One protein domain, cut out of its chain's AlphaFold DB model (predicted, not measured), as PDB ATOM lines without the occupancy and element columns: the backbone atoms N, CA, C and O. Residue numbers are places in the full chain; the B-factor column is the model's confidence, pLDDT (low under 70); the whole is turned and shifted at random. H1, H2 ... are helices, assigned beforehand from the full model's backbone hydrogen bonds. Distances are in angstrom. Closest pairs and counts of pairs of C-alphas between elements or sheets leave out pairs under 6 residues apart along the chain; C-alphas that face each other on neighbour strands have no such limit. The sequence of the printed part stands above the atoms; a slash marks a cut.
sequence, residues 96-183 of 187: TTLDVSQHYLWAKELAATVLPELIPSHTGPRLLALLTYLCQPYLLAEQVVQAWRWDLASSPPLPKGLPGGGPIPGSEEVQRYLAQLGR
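This is residues 96 to 183 of the 187 residues of an uncharacterized protein of Hymenobacter sp (UniProt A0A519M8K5). One long helix, H1, runs through an elongated body; H3 crosses it near one end, and H2 and H4 lie side by side near the other. A long loop returns from H3 to H4, its residues 149 to 154 sticking out. The 88 printed residues, all helix in class with H1 to H4 in order, are only just compact, close to loose: radius of gyration of the C-alphas 14.3 A, spans 45 by 22 by 21 A.

Start at H1, residues 96 to 114; its residues 97 to 105 alone touch H3, residues 139 to 147, at a steep tilt of 56 degrees, closest at C-alphas 101 and 141, 4.6 A apart. Residues 107 to 112 alone touch H2, residues 125 to 135, closest at C-alphas 108 and 134, 5.1 A. H2 touches H4, residues 172 to 181, opposite ways at a shallow tilt of 7 degrees, closest at C-alphas 132 and 178, 6.8 A. In these four helices every O i to N i+4 pair is within hydrogen-bond range.

Find C-alpha 96 at (183.584, 138.188, 152.808); H1 runs 26.8 A from there. H2 spans 15.2 A, H3 11.8 A and H4 14.4 A, ending at (183.717, 171.860, 149.690).

The printed part has no cut; the link H3 to H4 is long. Look for pLDDT under 70 at residues 120 to 122 and 145 to 167.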
ATOM      1  N   THR A  96     182.595 137.111 152.970       73.75
ATOM      2  CA  THR A  96     183.584 138.188 152.808       73.75
ATOM      3  C   THR A  96     183.094 139.270 151.846       73.75
ATOM      4  O   THR A  96     183.279 140.455 152.100       73.75
ATOM      5  N   THR A  97     182.433 138.886 150.753       76.38
ATOM      6  CA  THR A  97     181.892 139.838 149.775       76.38
ATOM      7  C   THR A  97     180.715 140.617 150.352       76.38
ATOM      8  O   THR A  97     180.603 141.818 150.102       76.38
ATOM      9  N   LEU A  98     179.866 139.963 151.151       74.12
ATOM     10  CA  LEU A  98     178.813 140.637 151.906       74.12
ATOM     11  C   LEU A  98     179.401 141.642 152.897       74.12
ATOM     12  O   LEU A  98     178.994 142.797 152.883       74.12
ATOM     13  N   ASP A  99     180.358 141.213 153.719       74.94
ATOM     14  CA  ASP A  99     180.975 142.040 154.758       74.94
ATOM     15  C   ASP A  99     181.612 143.303 154.160       74.94
ATOM     16  O   ASP A  99     181.330 144.419 154.594       74.94
ATOM     17  N   VAL A 100     182.380 143.149 153.076       81.81
ATOM     18  CA  VAL A 100     182.966 144.279 152.337       81.81
ATOM     19  C   VAL A 100     181.883 145.187 151.749       81.81
ATOM     20  O   VAL A 100     182.019 146.409 151.788       81.81
ATOM     21  N   SER A 101     180.791 144.620 151.230       82.81
ATOM     22  CA  SER A 101     179.686 145.403 150.662       82.81
ATOM     23  C   SER A 101     178.929 146.188 151.733       82.81
ATOM     24  O   SER A 101     178.628 147.361 151.524       82.81
ATOM     25  N   GLN A 102     178.683 145.589 152.900       78.50
ATOM     26  CA  GLN A 102     178.073 146.256 154.051       78.50
ATOM     27  C   GLN A 102     178.963 147.393 154.567       78.50
ATOM     28  O   GLN A 102     178.481 148.511 154.737       78.50
ATOM     29  N   HIS A 103     180.266 147.142 154.740       81.62
ATOM     30  CA  HIS A 103     181.235 148.169 155.129       81.62
ATOM     31  C   HIS A 103     181.290 149.320 154.125       81.62
ATOM     32  O   HIS A 103     181.356 150.486 154.515       81.62
ATOM     33  N   TYR A 104     181.242 149.007 152.830       85.44
ATOM     34  CA  TYR A 104     181.231 150.018 151.787       85.44
ATOM     35  C   TYR A 104     179.969 150.889 151.864       85.44
ATOM     36  O   TYR A 104     180.094 152.109 151.922       85.44
ATOM     37  N   LEU A 105     178.769 150.297 151.930       82.56
ATOM     38  CA  LEU A 105     177.511 151.054 152.052       82.56
ATOM     39  C   LEU A 105     177.488 151.927 153.311       82.56
ATOM     40  O   LEU A 105     177.140 153.104 153.235       82.56
ATOM     41  N   TRP A 106     177.956 151.386 154.436       82.25
ATOM     42  CA  TRP A 106     178.090 152.121 155.690       82.25
ATOM     43  C   TRP A 106     179.015 153.339 155.560       82.25
ATOM     44  O   TRP A 106     178.690 154.440 156.005       82.25
ATOM     45  N   ALA A 107     180.165 153.172 154.900       83.94
ATOM     46  CA  ALA A 107     181.094 154.267 154.639       83.94
ATOM     47  C   ALA A 107     180.478 155.354 153.741       83.94
ATOM     48  O   ALA A 107     180.766 156.534 153.941       83.94
ATOM     49  N   LYS A 108     179.609 154.985 152.789       85.06
ATOM     50  CA  LYS A 108     178.876 155.962 151.968       85.06
ATOM     51  C   LYS A 108     177.900 156.794 152.789       85.06
ATOM     52  O   LYS A 108     177.844 158.009 152.616       85.06
ATOM     53  N   GLU A 109     177.133 156.154 153.666       82.50
ATOM     54  CA  GLU A 109     176.169 156.834 154.537       82.50
ATOM     55  C   GLU A 109     176.870 157.778 155.519       82.50
ATOM     56  O   GLU A 109     176.454 158.928 155.681       82.50
ATOM     57  N   LEU A 110     177.984 157.335 156.111       83.25
ATOM     58  CA  LEU A 110     178.839 158.185 156.941       83.25
ATOM     59  C   LEU A 110     179.398 159.374 156.158       83.25
ATOM     60  O   LEU A 110     179.307 160.506 156.627       83.25
ATOM     61  N   ALA A 111     179.948 159.140 154.962       85.38
ATOM     62  CA  ALA A 111     180.486 160.210 154.127       85.38
ATOM     63  C   ALA A 111     179.410 161.255 153.810       85.38
ATOM     64  O   ALA A 111     179.654 162.446 153.986       85.38
ATOM     65  N   ALA A 112     178.208 160.821 153.424       82.56
ATOM     66  CA  ALA A 112     177.091 161.719 153.156       82.56
ATOM     67  C   ALA A 112     176.634 162.493 154.405       82.56
ATOM     68  O   ALA A 112     176.301 163.672 154.302       82.56
ATOM     69  N   THR A 113     176.666 161.863 155.584       83.00
ATOM     70  CA  THR A 113     176.269 162.482 156.862       83.00
ATOM     71  C   THR A 113     177.270 163.525 157.352       83.00
ATOM     72  O   THR A 113     176.865 164.521 157.938       83.00
ATOM     73  N   VAL A 114     178.563 163.340 157.079       84.19
ATOM     74  CA  VAL A 114     179.623 164.270 157.502       84.19
ATOM     75  C   VAL A 114     179.744 165.480 156.562       84.19
ATOM     76  O   VAL A 114     180.269 166.521 156.953       84.19
ATOM     77  N   LEU A 115     179.230 165.400 155.327       83.38
ATOM     78  CA  LEU A 115     179.315 166.496 154.349       83.38
ATOM     79  C   LEU A 115     178.781 167.856 154.856       83.38
ATOM     80  O   LEU A 115     179.496 168.842 154.676       83.38
ATOM     81  N   PRO A 116     177.595 167.951 155.495       78.38
ATOM     82  CA  PRO A 116     177.103 169.202 156.073       78.38
ATOM     83  C   PRO A 116     177.994 169.747 157.195       78.38
ATOM     84  O   PRO A 116     178.168 170.955 157.299       78.38
ATOM     85  N   GLU A 117     178.582 168.872 158.019       82.56
ATOM     86  CA  GLU A 117     179.452 169.263 159.141       82.56
ATOM     87  C   GLU A 117     180.792 169.832 158.660       82.56
ATOM     88  O   GLU A 117     181.404 170.681 159.309       82.56
ATOM     89  N   LEU A 118     181.249 169.379 157.493       83.12
ATOM     90  CA  LEU A 118     182.480 169.857 156.880       83.12
ATOM     91  C   LEU A 118     182.321 171.212 156.196       83.12
ATOM     92  O   LEU A 118     183.330 171.794 155.819       83.12
ATOM     93  N   ILE A 119     181.111 171.748 156.049       74.06
ATOM     94  CA  ILE A 119     180.886 173.086 155.496       74.06
ATOM     95  C   ILE A 119     180.765 174.042 156.690       74.06
ATOM     96  O   ILE A 119     179.753 174.002 157.386       74.06
ATOM     97  N   PRO A 120     181.792 174.871 156.988       65.88
ATOM     98  CA  PRO A 120     182.590 175.632 156.017       65.88
ATOM     99  C   PRO A 120     184.107 175.326 156.020       65.88
ATOM    100  O   PRO A 120     184.922 176.173 155.654       65.88
ATOM    101  N   SER A 121     184.514 174.139 156.460       69.69
ATOM    102  CA  SER A 121     185.917 173.743 156.611       69.69
ATOM    103  C   SER A 121     186.658 173.621 155.275       69.69
ATOM    104  O   SER A 121     186.140 173.117 154.277       69.69
ATOM    105  N   HIS A 122     187.933 174.020 155.263       69.94
ATOM    106  CA  HIS A 122     188.808 173.787 154.116       69.94
ATOM    107  C   HIS A 122     189.161 172.310 154.014       69.94
ATOM    108  O   HIS A 122     189.920 171.761 154.812       69.94
ATOM    109  N   THR A 123     188.609 171.673 152.991       76.38
ATOM    110  CA  THR A 123     188.860 170.270 152.697       76.38
ATOM    111  C   THR A 123     190.020 170.180 151.714       76.38
ATOM    112  O   THR A 123     189.922 170.623 150.573       76.38
ATOM    113  N   GLY A 124     191.146 169.609 152.148       78.44
ATOM    114  CA  GLY A 124     192.279 169.365 151.254       78.44
ATOM    115  C   GLY A 124     191.897 168.443 150.082       78.44
ATOM    116  O   GLY A 124     190.993 167.613 150.218       78.44
ATOM    117  N   PRO A 125     192.613 168.503 148.944       80.69
ATOM    118  CA  PRO A 125     192.217 167.818 147.707       80.69
ATOM    119  C   PRO A 125     192.091 166.293 147.857       80.69
ATOM    120  O   PRO A 125     191.262 165.672 147.200       80.69
ATOM    121  N   ARG A 126     192.874 165.679 148.757       82.00
ATOM    122  CA  ARG A 126     192.797 164.235 149.045       82.00
ATOM    123  C   ARG A 126     191.518 163.847 149.786       82.00
ATOM    124  O   ARG A 126     190.925 162.821 149.469       82.00
ATOM    125  N   LEU A 127     191.093 164.663 150.751       82.75
ATOM    126  CA  LEU A 127     189.861 164.420 151.499       82.75
ATOM    127  C   LEU A 127     188.641 164.662 150.601       82.75
ATOM    128  O   LEU A 127     187.718 163.856 150.602       82.75
ATOM    129  N   LEU A 128     188.685 165.694 149.752       83.88
ATOM    130  CA  LEU A 128     187.646 165.949 148.756       83.88
ATOM    131  C   LEU A 128     187.517 164.789 147.757       83.88
ATOM    132  O   LEU A 128     186.405 164.359 147.460       83.88
ATOM    133  N   ALA A 129     188.638 164.245 147.271       85.25
ATOM    134  CA  ALA A 129     188.639 163.083 146.384       85.25
ATOM    135  C   ALA A 129     188.048 161.833 147.060       85.25
ATOM    136  O   ALA A 129     187.240 161.136 146.448       85.25
ATOM    137  N   LEU A 130     188.392 161.577 148.329       86.31
ATOM    138  CA  LEU A 130     187.831 160.470 149.107       86.31
ATOM    139  C   LEU A 130     186.314 160.612 149.288       86.31
ATOM    140  O   LEU A 130     185.576 159.668 149.017       86.31
ATOM    141  N   LEU A 131     185.843 161.790 149.706       87.38
ATOM    142  CA  LEU A 131     184.414 162.064 149.886       87.38
ATOM    143  C   LEU A 131     183.655 161.944 148.566       87.38
ATOM    144  O   LEU A 131     182.582 161.347 148.526       87.38
ATOM    145  N   THR A 132     184.244 162.445 147.477       85.00
ATOM    146  CA  THR A 132     183.677 162.313 146.133       85.00
ATOM    147  C   THR A 132     183.534 160.841 145.761       85.00
ATOM    148  O   THR A 132     182.456 160.438 145.344       85.00
ATOM    149  N   TYR A 133     184.580 160.031 145.962       86.19
ATOM    150  CA  TYR A 133     184.565 158.600 145.663       86.19
ATOM    151  C   TYR A 133     183.511 157.836 146.478       86.19
ATOM    152  O   TYR A 133     182.737 157.070 145.909       86.19
ATOM    153  N   LEU A 134     183.436 158.069 147.791       86.19
ATOM    154  CA  LEU A 134     182.464 157.403 148.668       86.19
ATOM    155  C   LEU A 134     181.017 157.834 148.375       86.19
ATOM    156  O   LEU A 134     180.090 157.046 148.520       86.19
ATOM    157  N   CYS A 135     180.793 159.065 147.923       83.44
ATOM    158  CA  CYS A 135     179.444 159.551 147.636       83.44
ATOM    159  C   CYS A 135     178.893 159.113 146.269       83.44
ATOM    160  O   CYS A 135     177.700 159.300 146.021       83.44
ATOM    161  N   GLN A 136     179.714 158.533 145.383       82.12
ATOM    162  CA  GLN A 136     179.237 158.032 144.091       82.12
ATOM    163  C   GLN A 136     178.312 156.812 144.260       82.12
ATOM    164  O   GLN A 136     178.514 155.978 145.151       82.12
ATOM    165  N   PRO A 137     177.285 156.655 143.404       72.56
ATOM    166  CA  PRO A 137     176.506 155.424 143.346       72.56
ATOM    167  C   PRO A 137     177.409 154.240 142.975       72.56
ATOM    168  O   PRO A 137     178.226 154.326 142.061       72.56
ATOM    169  N   TYR A 138     177.251 153.121 143.683       75.62
ATOM    170  CA  TYR A 138     177.975 151.883 143.397       75.62
ATOM    171  C   TYR A 138     177.020 150.711 143.579       75.62
ATOM    172  O   TYR A 138     176.832 150.180 144.675       75.62
ATOM    173  N   LEU A 139     176.384 150.355 142.467       76.50
ATOM    174  CA  LEU A 139     175.259 149.426 142.429       76.50
ATOM    175  C   LEU A 139     175.648 148.006 142.846       76.50
ATOM    176  O   LEU A 139     174.798 147.275 143.336       76.50
ATOM    177  N   LEU A 140     176.919 147.614 142.700       78.81
ATOM    178  CA  LEU A 140     177.348 146.252 143.017       78.81
ATOM    179  C   LEU A 140     177.223 145.942 144.513       78.81
ATOM    180  O   LEU A 140     176.748 144.872 144.861       78.81
ATOM    181  N   ALA A 141     177.588 146.868 145.407       76.62
ATOM    182  CA  ALA A 141     177.447 146.638 146.849       76.62
ATOM    183  C   ALA A 141     175.969 146.518 147.263       76.62
ATOM    184  O   ALA A 141     175.617 145.672 148.083       76.62
ATOM    185  N   GLU A 142     175.091 147.318 146.651       73.81
ATOM    186  CA  GLU A 142     173.642 147.227 146.856       73.81
ATOM    187  C   GLU A 142     173.093 145.902 146.323       73.81
ATOM    188  O   GLU A 142     172.333 145.234 147.015       73.81
ATOM    189  N   GLN A 143     173.520 145.480 145.132       73.56
ATOM    190  CA  GLN A 143     173.155 144.192 144.541       73.56
ATOM    191  C   GLN A 143     173.638 143.016 145.386       73.56
ATOM    192  O   GLN A 143     172.885 142.066 145.562       73.56
ATOM    193  N   VAL A 144     174.850 143.081 145.946       74.88
ATOM    194  CA  VAL A 144     175.373 142.061 146.862       74.88
ATOM    195  C   VAL A 144     174.498 141.965 148.101       74.88
ATOM    196  O   VAL A 144     174.053 140.874 148.441       74.88
ATOM    197  N   VAL A 145     174.205 143.095 148.749       69.81
ATOM    198  CA  VAL A 145     173.365 143.112 149.952       69.81
ATOM    199  C   VAL A 145     171.936 142.666 149.639       69.81
ATOM    200  O   VAL A 145     171.380 141.891 150.404       69.81
ATOM    201  N   GLN A 146     171.346 143.077 148.513       65.38
ATOM    202  CA  GLN A 146     169.997 142.665 148.090       65.38
ATOM    203  C   GLN A 146     169.930 141.187 147.692       65.38
ATOM    204  O   GLN A 146     168.976 140.511 148.057       65.38
ATOM    205  N   ALA A 147     170.947 140.661 147.008       64.31
ATOM    206  CA  ALA A 147     171.065 139.231 146.725       64.31
ATOM    207  C   ALA A 147     171.222 138.409 148.014       64.31
ATOM    208  O   ALA A 147     170.825 137.251 148.054       64.31
ATOM    209  N   TRP A 148     171.754 139.023 149.075       63.53
ATOM    210  CA  TRP A 148     171.827 138.447 150.417       63.53
ATOM    211  C   TRP A 148     170.604 138.732 151.297       63.53
ATOM    212  O   TRP A 148     170.497 138.152 152.378       63.53
ATOM    213  N   ARG A 149     169.667 139.594 150.869       54.72
ATOM    214  CA  ARG A 149     168.382 139.829 151.550       54.72
ATOM    215  C   ARG A 149     167.441 138.654 151.285       54.72
ATOM    216  O   ARG A 149     166.392 138.794 150.667       54.72
ATOM    217  N   TRP A 150     167.830 137.502 151.814       45.41
ATOM    218  CA  TRP A 150     166.924 136.455 152.248       45.41
ATOM    219  C   TRP A 150     166.910 136.526 153.768       45.41
ATOM    220  O   TRP A 150     167.944 136.457 154.419       45.41
ATOM    221  N   ASP A 151     165.723 136.769 154.286       43.34
ATOM    222  CA  ASP A 151     165.206 136.875 155.649       43.34
ATOM    223  C   ASP A 151     165.755 135.821 156.646       43.34
ATOM    224  O   ASP A 151     165.030 135.042 157.261       43.34
ATOM    225  N   LEU A 152     167.075 135.824 156.849       41.75
ATOM    226  CA  LEU A 152     167.828 134.975 157.767       41.75
ATOM    227  C   LEU A 152     168.273 135.780 158.992       41.75
ATOM    228  O   LEU A 152     168.900 136.837 158.882       41.75
ATOM    229  N   ALA A 153     168.021 135.213 160.173       40.97
ATOM    230  CA  ALA A 153     168.383 135.764 161.481       40.97
ATOM    231  C   ALA A 153     169.906 135.877 161.734       40.97
ATOM    232  O   ALA A 153     170.313 136.343 162.796       40.97
ATOM    233  N   SER A 154     170.745 135.465 160.776       41.25
ATOM    234  CA  SER A 154     172.209 135.393 160.883       41.25
ATOM    235  C   SER A 154     172.969 136.231 159.851       41.25
ATOM    236  O   SER A 154     174.134 135.948 159.540       41.25
ATOM    237  N   SER A 155     172.334 137.284 159.328       41.31
ATOM    238  CA  SER A 155     173.090 138.380 158.715       41.31
ATOM    239  C   SER A 155     174.079 138.938 159.741       41.31
ATOM    240  O   SER A 155     173.668 139.154 160.887       41.31
ATOM    241  N   PRO A 156     175.359 139.171 159.375       49.22
ATOM    242  CA  PRO A 156     176.250 139.924 160.238       49.22
ATOM    243  C   PRO A 156     175.517 141.212 160.614       49.22
ATOM    244  O   PRO A 156     174.962 141.868 159.718       49.22
ATOM    245  N   PRO A 157     175.417 141.539 161.913       52.78
ATOM    246  CA  PRO A 157     174.793 142.783 162.303       52.78
ATOM    247  C   PRO A 157     175.537 143.902 161.585       52.78
ATOM    248  O   PRO A 157     176.770 143.884 161.521       52.78
ATOM    249  N   LEU A 158     174.789 144.866 161.051       50.88
ATOM    250  CA  LEU A 158     175.395 146.107 160.590       50.88
ATOM    251  C   LEU A 158     176.322 146.633 161.703       50.88
ATOM    252  O   LEU A 158     176.002 146.440 162.888       50.88
ATOM    253  N   PRO A 159     177.461 147.260 161.357       54.09
ATOM    254  CA  PRO A 159     178.340 147.865 162.347       54.09
ATOM    255  C   PRO A 159     177.514 148.647 163.375       54.09
ATOM    256  O   PRO A 159     176.604 149.386 163.020       54.09
ATOM    257  N   LYS A 160     177.753 148.460 164.676       48.69
ATOM    258  CA  LYS A 160     177.019 149.235 165.687       48.69
ATOM    259  C   LYS A 160     177.490 150.690 165.616       48.69
ATOM    260  O   LYS A 160     178.660 150.964 165.857       48.69
ATOM    261  N   GLY A 161     176.587 151.614 165.302       49.06
ATOM    262  CA  GLY A 161     176.866 153.044 165.138       49.06
ATOM    263  C   GLY A 161     175.716 153.723 164.395       49.06
ATOM    264  O   GLY A 161     174.767 153.043 164.031       49.06
ATOM    265  N   LEU A 162     175.751 155.043 164.210       44.50
ATOM    266  CA  LEU A 162     174.663 155.793 163.565       44.50
ATOM    267  C   LEU A 162     174.782 155.782 162.028       44.50
ATOM    268  O   LEU A 162     175.709 156.401 161.507       44.50
ATOM    269  N   PRO A 163     173.794 155.212 161.315       54.00
ATOM    270  CA  PRO A 163     173.376 155.684 160.008       54.00
ATOM    271  C   PRO A 163     171.941 156.225 160.079       54.00
ATOM    272  O   PRO A 163     171.092 155.715 160.811       54.00
ATOM    273  N   GLY A 164     171.656 157.252 159.278       49.09
ATOM    274  CA  GLY A 164     170.322 157.842 159.159       49.09
ATOM    275  C   GLY A 164     170.206 159.179 159.882       49.09
ATOM    276  O   GLY A 164     169.992 159.254 161.087       49.09
ATOM    277  N   GLY A 165     170.341 160.251 159.112       58.84
ATOM    278  CA  GLY A 165     170.208 161.630 159.581       58.84
ATOM    279  C   GLY A 165     170.740 162.629 158.558       58.84
ATOM    280  O   GLY A 165     170.255 163.752 158.489       58.84
ATOM    281  N   GLY A 166     171.698 162.189 157.737       62.53
ATOM    282  CA  GLY A 166     172.236 162.939 156.609       62.53
ATOM    283  C   GLY A 166     171.482 162.733 155.288       62.53
ATOM    284  O   GLY A 166     170.578 161.896 155.198       62.53
ATOM    285  N   PRO A 167     171.868 163.481 154.244       68.25
ATOM    286  CA  PRO A 167     171.299 163.361 152.906       68.25
ATOM    287  C   PRO A 167     171.569 161.981 152.291       68.25
ATOM    288  O   PRO A 167     172.592 161.347 152.549       68.25
ATOM    289  N   ILE A 168     170.667 161.531 151.418       75.94
ATOM    290  CA  ILE A 168     170.796 160.245 150.719       75.94
ATOM    291  C   ILE A 168     172.088 160.251 149.870       75.94
ATOM    292  O   ILE A 168     172.267 161.180 149.069       75.94
ATOM    293  N   PRO A 169     172.982 159.245 149.988       74.69
ATOM    294  CA  PRO A 169     174.178 159.146 149.152       74.69
ATOM    295  C   PRO A 169     173.853 159.227 147.652       74.69
ATOM    296  O   PRO A 169     172.926 158.581 147.170       74.69
ATOM    297  N   GLY A 170     174.614 160.030 146.905       73.12
ATOM    298  CA  GLY A 170     174.403 160.255 145.469       73.12
ATOM    299  C   GLY A 170     173.269 161.226 145.105       73.12
ATOM    300  O   GLY A 170     173.097 161.526 143.924       73.12
ATOM    301  N   SER A 171     172.521 161.751 146.081       78.50
ATOM    302  CA  SER A 171     171.475 162.756 145.846       78.50
ATOM    303  C   SER A 171     172.028 164.103 145.366       78.50
ATOM    304  O   SER A 171     173.204 164.427 145.552       78.50
ATOM    305  N   GLU A 172     171.155 164.945 144.800       84.06
ATOM    306  CA  GLU A 172     171.513 166.323 144.436       84.06
ATOM    307  C   GLU A 172     172.046 167.130 145.626       84.06
ATOM    308  O   GLU A 172     172.899 167.999 145.460       84.06
ATOM    309  N   GLU A 173     171.554 166.856 146.831       82.75
ATOM    310  CA  GLU A 173     171.993 167.537 148.044       82.75
ATOM    311  C   GLU A 173     173.460 167.210 148.369       82.75
ATOM    312  O   GLU A 173     174.263 168.118 148.581       82.75
ATOM    313  N   VAL A 174     173.841 165.932 148.273       81.31
ATOM    314  CA  VAL A 174     175.238 165.483 148.381       81.31
ATOM    315  C   VAL A 174     176.118 166.141 147.315       81.31
ATOM    316  O   VAL A 174     177.215 166.608 147.625       81.31
ATOM    317  N   GLN A 175     175.635 166.254 146.072       84.50
ATOM    318  CA  GLN A 175     176.375 166.941 145.006       84.50
ATOM    319  C   GLN A 175     176.583 168.431 145.309       84.50
ATOM    320  O   GLN A 175     177.670 168.961 145.069       84.50
ATOM    321  N   ARG A 176     175.576 169.110 145.879       84.50
ATOM    322  CA  ARG A 176     175.698 170.512 146.308       84.50
ATOM    323  C   ARG A 176     176.742 170.671 147.412       84.50
ATOM    324  O   ARG A 176     177.544 171.598 147.323       84.50
ATOM    325  N   TYR A 177     176.777 169.780 148.401       83.50
ATOM    326  CA  TYR A 177     177.783 169.839 149.464       83.50
ATOM    327  C   TYR A 177     179.201 169.588 148.940       83.50
ATOM    328  O   TYR A 177     180.110 170.362 149.236       83.50
ATOM    329  N   LEU A 178     179.390 168.585 148.078       82.62
ATOM    330  CA  LEU A 178     180.684 168.330 147.430       82.62
ATOM    331  C   LEU A 178     181.160 169.535 146.603       82.62
ATOM    332  O   LEU A 178     182.331 169.910 146.668       82.62
ATOM    333  N   ALA A 179     180.250 170.184 145.872       83.56
ATOM    334  CA  ALA A 179     180.564 171.389 145.109       83.56
ATOM    335  C   ALA A 179     180.951 172.574 146.010       83.56
ATOM    336  O   ALA A 179     181.799 173.375 145.624       83.56
ATOM    337  N   GLN A 180     180.353 172.697 147.198       83.19
ATOM    338  CA  GLN A 180     180.702 173.734 148.174       83.19
ATOM    339  C   GLN A 180     182.073 173.483 148.809       83.19
ATOM    340  O   GLN A 180     182.864 174.416 148.905       83.19
ATOM    341  N   LEU A 181     182.401 172.232 149.152       80.38
ATOM    342  CA  LEU A 181     183.717 171.860 149.690       80.38
ATOM    343  C   LEU A 181     184.854 172.016 148.668       80.38
ATOM    344  O   LEU A 181     185.994 172.268 149.049       80.38
ATOM    345  N   GLY A 182     184.553 171.869 147.373       71.62
ATOM    346  CA  GLY A 182     185.510 172.058 146.281       71.62
ATOM    347  C   GLY A 182     185.770 173.516 145.888       71.62
ATOM    348  O   GLY A 182     186.686 173.779 145.109       71.62
ATOM    349  N   ARG A 183     184.992 174.475 146.407       73.50
ATOM    350  CA  ARG A 183     185.227 175.906 146.171       73.50
ATOM    351  C   ARG A 183     186.266 176.417 147.167       73.50
ATOM    352  O   ARG A 183     185.986 176.546 148.355       73.50
TER     353      ARG A 183